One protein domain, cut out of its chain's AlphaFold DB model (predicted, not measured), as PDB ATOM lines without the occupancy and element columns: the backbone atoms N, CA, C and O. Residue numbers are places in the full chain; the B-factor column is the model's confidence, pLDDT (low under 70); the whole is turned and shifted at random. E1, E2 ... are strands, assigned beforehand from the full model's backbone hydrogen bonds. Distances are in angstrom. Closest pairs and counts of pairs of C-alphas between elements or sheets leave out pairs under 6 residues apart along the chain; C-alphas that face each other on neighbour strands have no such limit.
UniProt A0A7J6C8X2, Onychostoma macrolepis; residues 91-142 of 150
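What this domain is: This is residues 91 to 142 of the 150 residues of a protein of Onychostoma macrolepis (UniProt A0A7J6C8X2). Three antiparallel hairpins of two strands each are strung one after another along a long, slender chain path: E1 with E2, E3 with E4, and a small one, E5 with E6, at one far end. The first two come near each other around Cys 114 and Cys 130, while the loop from E1 to E2 reaches to the other far end. The printed part has 52 residues, with no named helix and six named strands, in the order E1, E2, E3, E4, E5, E6, making three separate two-stranded sheets. The class is all strand, though under half of the residues, 25 of the 52, are in named elements. The whole is loose, with a radius of gyration of the C-alphas of 13.7 A, and spans 48 by 22 by 15 A.

Where its parts are: E3, residues 118 to 122, begins with C-alpha 118 at (88.978, 32.383, 55.479) and is 12.9 A from first to last C-alpha. E4, residues 128 to 132, is also 12.9 A long. E1, residues 98 to 102, begins with C-alpha 98 at (93.873, 28.783, 49.135) and is 12.1 A long. E2, residues 111 to 114, measures 10.4 A. E5, residues 135 to 137, measures 6.1 A. E6, residues 140 to 142, measures 6.2 A and ends with C-alpha 142 at (80.352, 41.438, 58.963).

How they stand to each other: E3 and E4 are antiparallel neighbours in a hairpin, with 146 degrees between their directions; N 119 and O 131 are 2.8 A apart, within hydrogen-bond range. The closest C-alphas of E2 and E4 are those of Cys 114 and Cys 130, 5.7 A apart. The closest C-alphas of E2 and E3 are those of Cys 114 and Lys 120, 6.6 A apart. E1 and E2 form a hairpin, antiparallel at 139 degrees; N 99 and O 113 are within hydrogen-bond range at 2.9 A. E1 and E3 are apart. E4 runs on into E5 across a break of 2 residues, at 16 degrees, yet the two are apart. E5 and E6 form the third hairpin, antiparallel at 137 degrees, with N 142 and O 135 within hydrogen-bond range at 2.8 A. E6 is apart from E1, E2, E3 and E4.

The domain as a whole: The two C-alphas farthest apart are those of Pro 106 and Asn 138, at 47.8 A. The printed part has no cut. The link from E1 to E2, with 8 residues, is short, and the other four are tight. Mean pLDDT of the printed part is 89.9, and residues 135 to 142 are under 70.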
ATOM      1  N   GLU A  91      98.628  17.663  44.311       96.69
ATOM      2  CA  GLU A  91      97.607  18.701  44.229       96.69
ATOM      3  C   GLU A  91      98.264  20.087  44.196       96.69
ATOM      4  O   GLU A  91      99.266  20.352  44.867       96.69
ATOM      5  N   LYS A  92      97.678  20.992  43.412       96.44
ATOM      6  CA  LYS A  92      98.027  22.412  43.402       96.44
ATOM      7  C   LYS A  92      96.906  23.196  44.074       96.44
ATOM      8  O   LYS A  92      95.739  23.016  43.734       96.44
ATOM      9  N   CYS A  93      97.254  24.107  44.976       96.50
ATOM     10  CA  CYS A  93      96.277  24.948  45.667       96.50
ATOM     11  C   CYS A  93      95.867  26.138  44.787       96.50
ATOM     12  O   CYS A  93      96.317  27.255  44.996       96.50
ATOM     13  N   THR A  94      95.044  25.883  43.765       95.06
ATOM     14  CA  THR A  94      94.649  26.880  42.748       95.06
ATOM     15  C   THR A  94      93.384  27.667  43.092       95.06
ATOM     16  O   THR A  94      93.040  28.620  42.399       95.06
ATOM     17  N   LYS A  95      92.665  27.269  44.144       94.31
ATOM     18  CA  LYS A  95      91.434  27.938  44.581       94.31
ATOM     19  C   LYS A  95      91.752  29.331  45.129       94.31
ATOM     20  O   LYS A  95      92.775  29.528  45.780       94.31
ATOM     21  N   GLN A  96      90.844  30.284  44.924       96.06
ATOM     22  CA  GLN A  96      91.005  31.636  45.458       96.06
ATOM     23  C   GLN A  96      91.174  31.593  46.985       96.06
ATOM     24  O   GLN A  96      90.432  30.889  47.671       96.06
ATOM     25  N   HIS A  97      92.152  32.337  47.511       96.38
ATOM     26  CA  HIS A  97      92.510  32.372  48.937       96.38
ATOM     27  C   HIS A  97      92.991  31.032  49.527       96.38
ATOM     28  O   HIS A  97      93.128  30.920  50.752       96.38
ATOM     29  N   ALA A  98      93.254  30.021  48.694       97.12
ATOM     30  CA  ALA A  98      93.873  28.783  49.135       97.12
ATOM     31  C   ALA A  98      95.398  28.915  49.181       97.12
ATOM     32  O   ALA A  98      96.012  29.555  48.333       97.12
ATOM     33  N   VAL A  99      96.002  28.274  50.174       97.75
ATOM     34  CA  VAL A  99      97.451  28.261  50.401       97.75
ATOM     35  C   VAL A  99      97.926  26.844  50.701       97.75
ATOM     36  O   VAL A  99      97.152  25.993  51.158       97.75
ATOM     37  N   VAL A 100      99.209  26.592  50.446       98.06
ATOM     38  CA  VAL A 100      99.872  25.340  50.818       98.06
ATOM     39  C   VAL A 100     100.080  25.336  52.331       98.06
ATOM     40  O   VAL A 100     100.777  26.193  52.864       98.06
ATOM     41  N   ILE A 101      99.473  24.369  53.016       97.81
ATOM     42  CA  ILE A 101      99.656  24.148  54.461       97.81
ATOM     43  C   ILE A 101     100.776  23.142  54.707       97.81
ATOM     44  O   ILE A 101     101.580  23.315  55.614       97.81
ATOM     45  N   SER A 102     100.828  22.097  53.881       97.69
ATOM     46  CA  SER A 102     101.921  21.128  53.860       97.69
ATOM     47  C   SER A 102     102.375  20.939  52.419       97.69
ATOM     48  O   SER A 102     101.522  20.683  51.560       97.69
ATOM     49  N   PRO A 103     103.684  21.048  52.137       98.06
ATOM     50  CA  PRO A 103     104.204  20.827  50.798       98.06
ATOM     51  C   PRO A 103     104.077  19.356  50.388       98.06
ATOM     52  O   PRO A 103     103.986  18.459  51.230       98.06
ATOM     53  N   CYS A 104     104.092  19.135  49.076       98.31
ATOM     54  CA  CYS A 104     104.236  17.821  48.463       98.31
ATOM     55  C   CYS A 104     105.584  17.196  48.840       98.31
ATOM     56  O   CYS A 104     106.623  17.857  48.782       98.31
ATOM     57  N   THR A 105     105.571  15.908  49.169       98.38
ATOM     58  CA  THR A 105     106.768  15.069  49.273       98.38
ATOM     59  C   THR A 105     106.518  13.763  48.521       98.38
ATOM     60  O   THR A 105     105.363  13.427  48.261       98.38
ATOM     61  N   PRO A 106     107.546  12.951  48.222       98.56
ATOM     62  CA  PRO A 106     107.321  11.640  47.615       98.56
ATOM     63  C   PRO A 106     106.311  10.785  48.403       98.56
ATOM     64  O   PRO A 106     105.531  10.045  47.816       98.56
ATOM     65  N   GLN A 107     106.264  10.910  49.730       98.50
ATOM     66  CA  GLN A 107     105.365  10.132  50.587       98.50
ATOM     67  C   GLN A 107     104.001  10.786  50.836       98.50
ATOM     68  O   GLN A 107     103.140  10.153  51.443       98.50
ATOM     69  N   LYS A 108     103.797  12.059  50.478       98.06
ATOM     70  CA  LYS A 108     102.602  12.813  50.881       98.06
ATOM     71  C   LYS A 108     102.178  13.810  49.815       98.06
ATOM     72  O   LYS A 108     102.988  14.575  49.301       98.06
ATOM     73  N   ASN A 109     100.876  13.858  49.557       98.50
ATOM     74  CA  ASN A 109     100.301  14.901  48.721       98.50
ATOM     75  C   ASN A 109     100.494  16.291  49.349       98.50
ATOM     76  O   ASN A 109     100.609  16.429  50.570       98.50
ATOM     77  N   THR A 110     100.420  17.326  48.516       98.31
ATOM     78  CA  THR A 110     100.178  18.695  48.971       98.31
ATOM     79  C   THR A 110      98.893  18.747  49.795       98.31
ATOM     80  O   THR A 110      97.868  18.199  49.390       98.31
ATOM     81  N   VAL A 111      98.912  19.463  50.920       97.00
ATOM     82  CA  VAL A 111      97.698  19.761  51.692       97.00
ATOM     83  C   VAL A 111      97.331  21.224  51.500       97.00
ATOM     84  O   VAL A 111      98.058  22.119  51.935       97.00
ATOM     85  N   CYS A 112      96.177  21.464  50.882       97.25
ATOM     86  CA  CYS A 112      95.644  22.806  50.682       97.25
ATOM     87  C   CYS A 112      94.736  23.235  51.838       97.25
ATOM     88  O   CYS A 112      93.868  22.481  52.295       97.25
ATOM     89  N   GLY A 113      94.899  24.476  52.283       96.25
ATOM     90  CA  GLY A 113      94.064  25.140  53.283       96.25
ATOM     91  C   GLY A 113      93.661  26.530  52.820       96.25
ATOM     92  O   GLY A 113      93.974  26.922  51.702       96.25
ATOM     93  N   CYS A 114      92.950  27.263  53.670       97.00
ATOM     94  CA  CYS A 114      92.603  28.656  53.406       97.00
ATOM     95  C   CYS A 114      93.546  29.578  54.170       97.00
ATOM     96  O   CYS A 114      93.887  29.281  55.314       97.00
ATOM     97  N   GLN A 115      93.941  30.690  53.552       96.19
ATOM     98  CA  GLN A 115      94.719  31.720  54.233       96.19
ATOM     99  C   GLN A 115      93.937  32.340  55.401       96.19
ATOM    100  O   GLN A 115      92.708  32.236  55.487       96.19
ATOM    101  N   SER A 116      94.651  33.028  56.291       94.06
ATOM    102  CA  SER A 116      94.076  33.706  57.454       94.06
ATOM    103  C   SER A 116      92.883  34.595  57.080       94.06
ATOM    104  O   SER A 116      92.927  35.357  56.116       94.06
ATOM    105  N   GLY A 117      91.796  34.501  57.851       93.44
ATOM    106  CA  GLY A 117      90.548  35.225  57.577       93.44
ATOM    107  C   GLY A 117      89.529  34.462  56.722       93.44
ATOM    108  O   GLY A 117      88.422  34.967  56.531       93.44
ATOM    109  N   TYR A 118      89.852  33.245  56.276       94.81
ATOM    110  CA  TYR A 118      88.978  32.383  55.479       94.81
ATOM    111  C   TYR A 118      88.811  30.998  56.121       94.81
ATOM    112  O   TYR A 118      89.609  30.572  56.953       94.81
ATOM    113  N   ARG A 119      87.762  30.274  55.727       94.25
ATOM    114  CA  ARG A 119      87.519  28.870  56.093       94.25
ATOM    115  C   ARG A 119      87.081  28.064  54.879       94.25
ATOM    116  O   ARG A 119      86.495  28.617  53.950       94.25
ATOM    117  N   LYS A 120      87.260  26.745  54.940       95.50
ATOM    118  CA  LYS A 120      86.688  25.841  53.939       95.50
ATOM    119  C   LYS A 120      85.162  25.818  54.046       95.50
ATOM    120  O   LYS A 120      84.593  25.732  55.140       95.50
ATOM    121  N   LYS A 121      84.498  25.878  52.899       95.50
ATOM    122  CA  LYS A 121      83.095  25.514  52.718       95.50
ATOM    123  C   LYS A 121      83.066  24.401  51.680       95.50
ATOM    124  O   LYS A 121      83.479  24.621  50.548       95.50
ATOM    125  N   PHE A 122      82.639  23.219  52.103       94.75
ATOM    126  CA  PHE A 122      82.498  22.060  51.232       94.75
ATOM    127  C   PHE A 122      81.150  22.132  50.522       94.75
ATOM    128  O   PHE A 122      80.139  22.456  51.151       94.75
ATOM    129  N   PHE A 123      81.161  21.878  49.221       92.75
ATOM    130  CA  PHE A 123      79.951  21.730  48.416       92.75
ATOM    131  C   PHE A 123      79.523  20.265  48.347       92.75
ATOM    132  O   PHE A 123      78.334  19.970  48.378       92.75
ATOM    133  N   ASP A 124      80.508  19.370  48.314       93.19
ATOM    134  CA  ASP A 124      80.360  17.921  48.336       93.19
ATOM    135  C   ASP A 124      81.588  17.291  49.031       93.19
ATOM    136  O   ASP A 124      82.382  17.988  49.672       93.19
ATOM    137  N   SER A 125      81.746  15.969  48.928       88.69
ATOM    138  CA  SER A 125      82.842  15.217  49.556       88.69
ATOM    139  C   SER A 125      84.249  15.593  49.057       88.69
ATOM    140  O   SER A 125      85.230  15.261  49.721       88.69
ATOM    141  N   ILE A 126      84.375  16.250  47.900       85.50
ATOM    142  CA  ILE A 126      85.646  16.524  47.204       85.50
ATOM    143  C   ILE A 126      85.814  18.031  46.914       85.50
ATOM    144  O   ILE A 126      86.918  18.577  47.006       85.50
ATOM    145  N   SER A 127      84.729  18.729  46.591       92.12
ATOM    146  CA  SER A 127      84.713  20.130  46.185       92.12
ATOM    147  C   SER A 127      84.544  21.076  47.370       92.12
ATOM    148  O   SER A 127      83.685  20.903  48.238       92.12
ATOM    149  N   TRP A 128      85.365  22.124  47.396       95.25
ATOM    150  CA  TRP A 128      85.345  23.139  48.444       95.25
ATOM    151  C   TRP A 128      85.912  24.467  47.953       95.25
ATOM    152  O   TRP A 128      86.713  24.502  47.021       95.25
ATOM    153  N   GLU A 129      85.547  25.543  48.640       95.94
ATOM    154  CA  GLU A 129      86.060  26.898  48.423       95.94
ATOM    155  C   GLU A 129      86.497  27.547  49.744       95.94
ATOM    156  O   GLU A 129      86.080  27.127  50.832       95.94
ATOM    157  N   CYS A 130      87.325  28.589  49.656       96.38
ATOM    158  CA  CYS A 130      87.639  29.444  50.794       96.38
ATOM    159  C   CYS A 130      86.621  30.571  50.889       96.38
ATOM    160  O   CYS A 130      86.645  31.516  50.104       96.38
ATOM    161  N   VAL A 131      85.755  30.503  51.896       94.50
ATOM    162  CA  VAL A 131      84.834  31.595  52.206       94.50
ATOM    163  C   VAL A 131      85.374  32.436  53.350       94.50
ATOM    164  O   VAL A 131      85.962  31.891  54.289       94.50
ATOM    165  N   PRO A 132      85.134  33.751  53.332       93.81
ATOM    166  CA  PRO A 132      85.490  34.591  54.449       93.81
ATOM    167  C   PRO A 132      84.904  34.141  55.787       93.81
ATOM    168  O   PRO A 132      83.751  33.696  55.881       93.81
ATOM    169  N   LEU A 133      85.680  34.313  56.854       89.56
ATOM    170  CA  LEU A 133      85.170  34.192  58.211       89.56
ATOM    171  C   LEU A 133      84.139  35.300  58.460       89.56
ATOM    172  O   LEU A 133      84.377  36.474  58.179       89.56
ATOM    173  N   LYS A 134      82.985  34.924  59.018       82.00
ATOM    174  CA  LYS A 134      81.983  35.886  59.495       82.00
ATOM    175  C   LYS A 134      82.573  36.595  60.714       82.00
ATOM    176  O   LYS A 134      82.646  35.994  61.783       82.00
ATOM    177  N   ARG A 135      82.995  37.850  60.571       69.31
ATOM    178  CA  ARG A 135      83.443  38.657  61.711       69.31
ATOM    179  C   ARG A 135      82.201  39.081  62.496       69.31
ATOM    180  O   ARG A 135      81.244  39.567  61.902       69.31
ATOM    181  N   LYS A 136      82.173  38.889  63.815       64.69
ATOM    182  CA  LYS A 136      81.203  39.584  64.674       64.69
ATOM    183  C   LYS A 136      81.877  40.869  65.148       64.69
ATOM    184  O   LYS A 136      82.791  40.793  65.957       64.69
ATOM    185  N   GLN A 137      81.457  42.022  64.640       57.97
ATOM    186  CA  GLN A 137      81.786  43.315  65.249       57.97
ATOM    187  C   GLN A 137      80.509  43.847  65.892       57.97
ATOM    188  O   GLN A 137      79.481  43.936  65.222       57.97
ATOM    189  N   ASN A 138      80.551  44.136  67.197       57.72
ATOM    190  CA  ASN A 138      79.426  44.708  67.951       57.72
ATOM    191  C   ASN A 138      78.093  43.960  67.735       57.72
ATOM    192  O   ASN A 138      77.064  44.556  67.431       57.72
ATOM    193  N   GLY A 139      78.120  42.622  67.794       58.62
ATOM    194  CA  GLY A 139      76.930  41.777  67.616       58.62
ATOM    195  C   GLY A 139      76.415  41.638  66.174       58.62
ATOM    196  O   GLY A 139      75.555  40.793  65.927       58.62
ATOM    197  N   ARG A 140      76.962  42.379  65.198       58.78
ATOM    198  CA  ARG A 140      76.575  42.292  63.780       58.78
ATOM    199  C   ARG A 140      77.557  41.439  62.978       58.78
ATOM    200  O   ARG A 140      78.768  41.452  63.196       58.78
ATOM    201  N   ARG A 141      77.009  40.651  62.052       58.34
ATOM    202  CA  ARG A 141      77.736  39.699  61.204       58.34
ATOM    203  C   ARG A 141      78.312  40.455  59.996       58.34
ATOM    204  O   ARG A 141      77.572  40.775  59.075       58.34
ATOM    205  N   PHE A 142      79.609  40.745  60.017       58.03
ATOM    206  CA  PHE A 142      80.352  41.438  58.963       58.03
ATOM    207  C   PHE A 142      81.058  40.426  58.048       58.03
ATOM    208  O   PHE A 142      81.660  39.455  58.519       58.03
TER     209      PHE A 142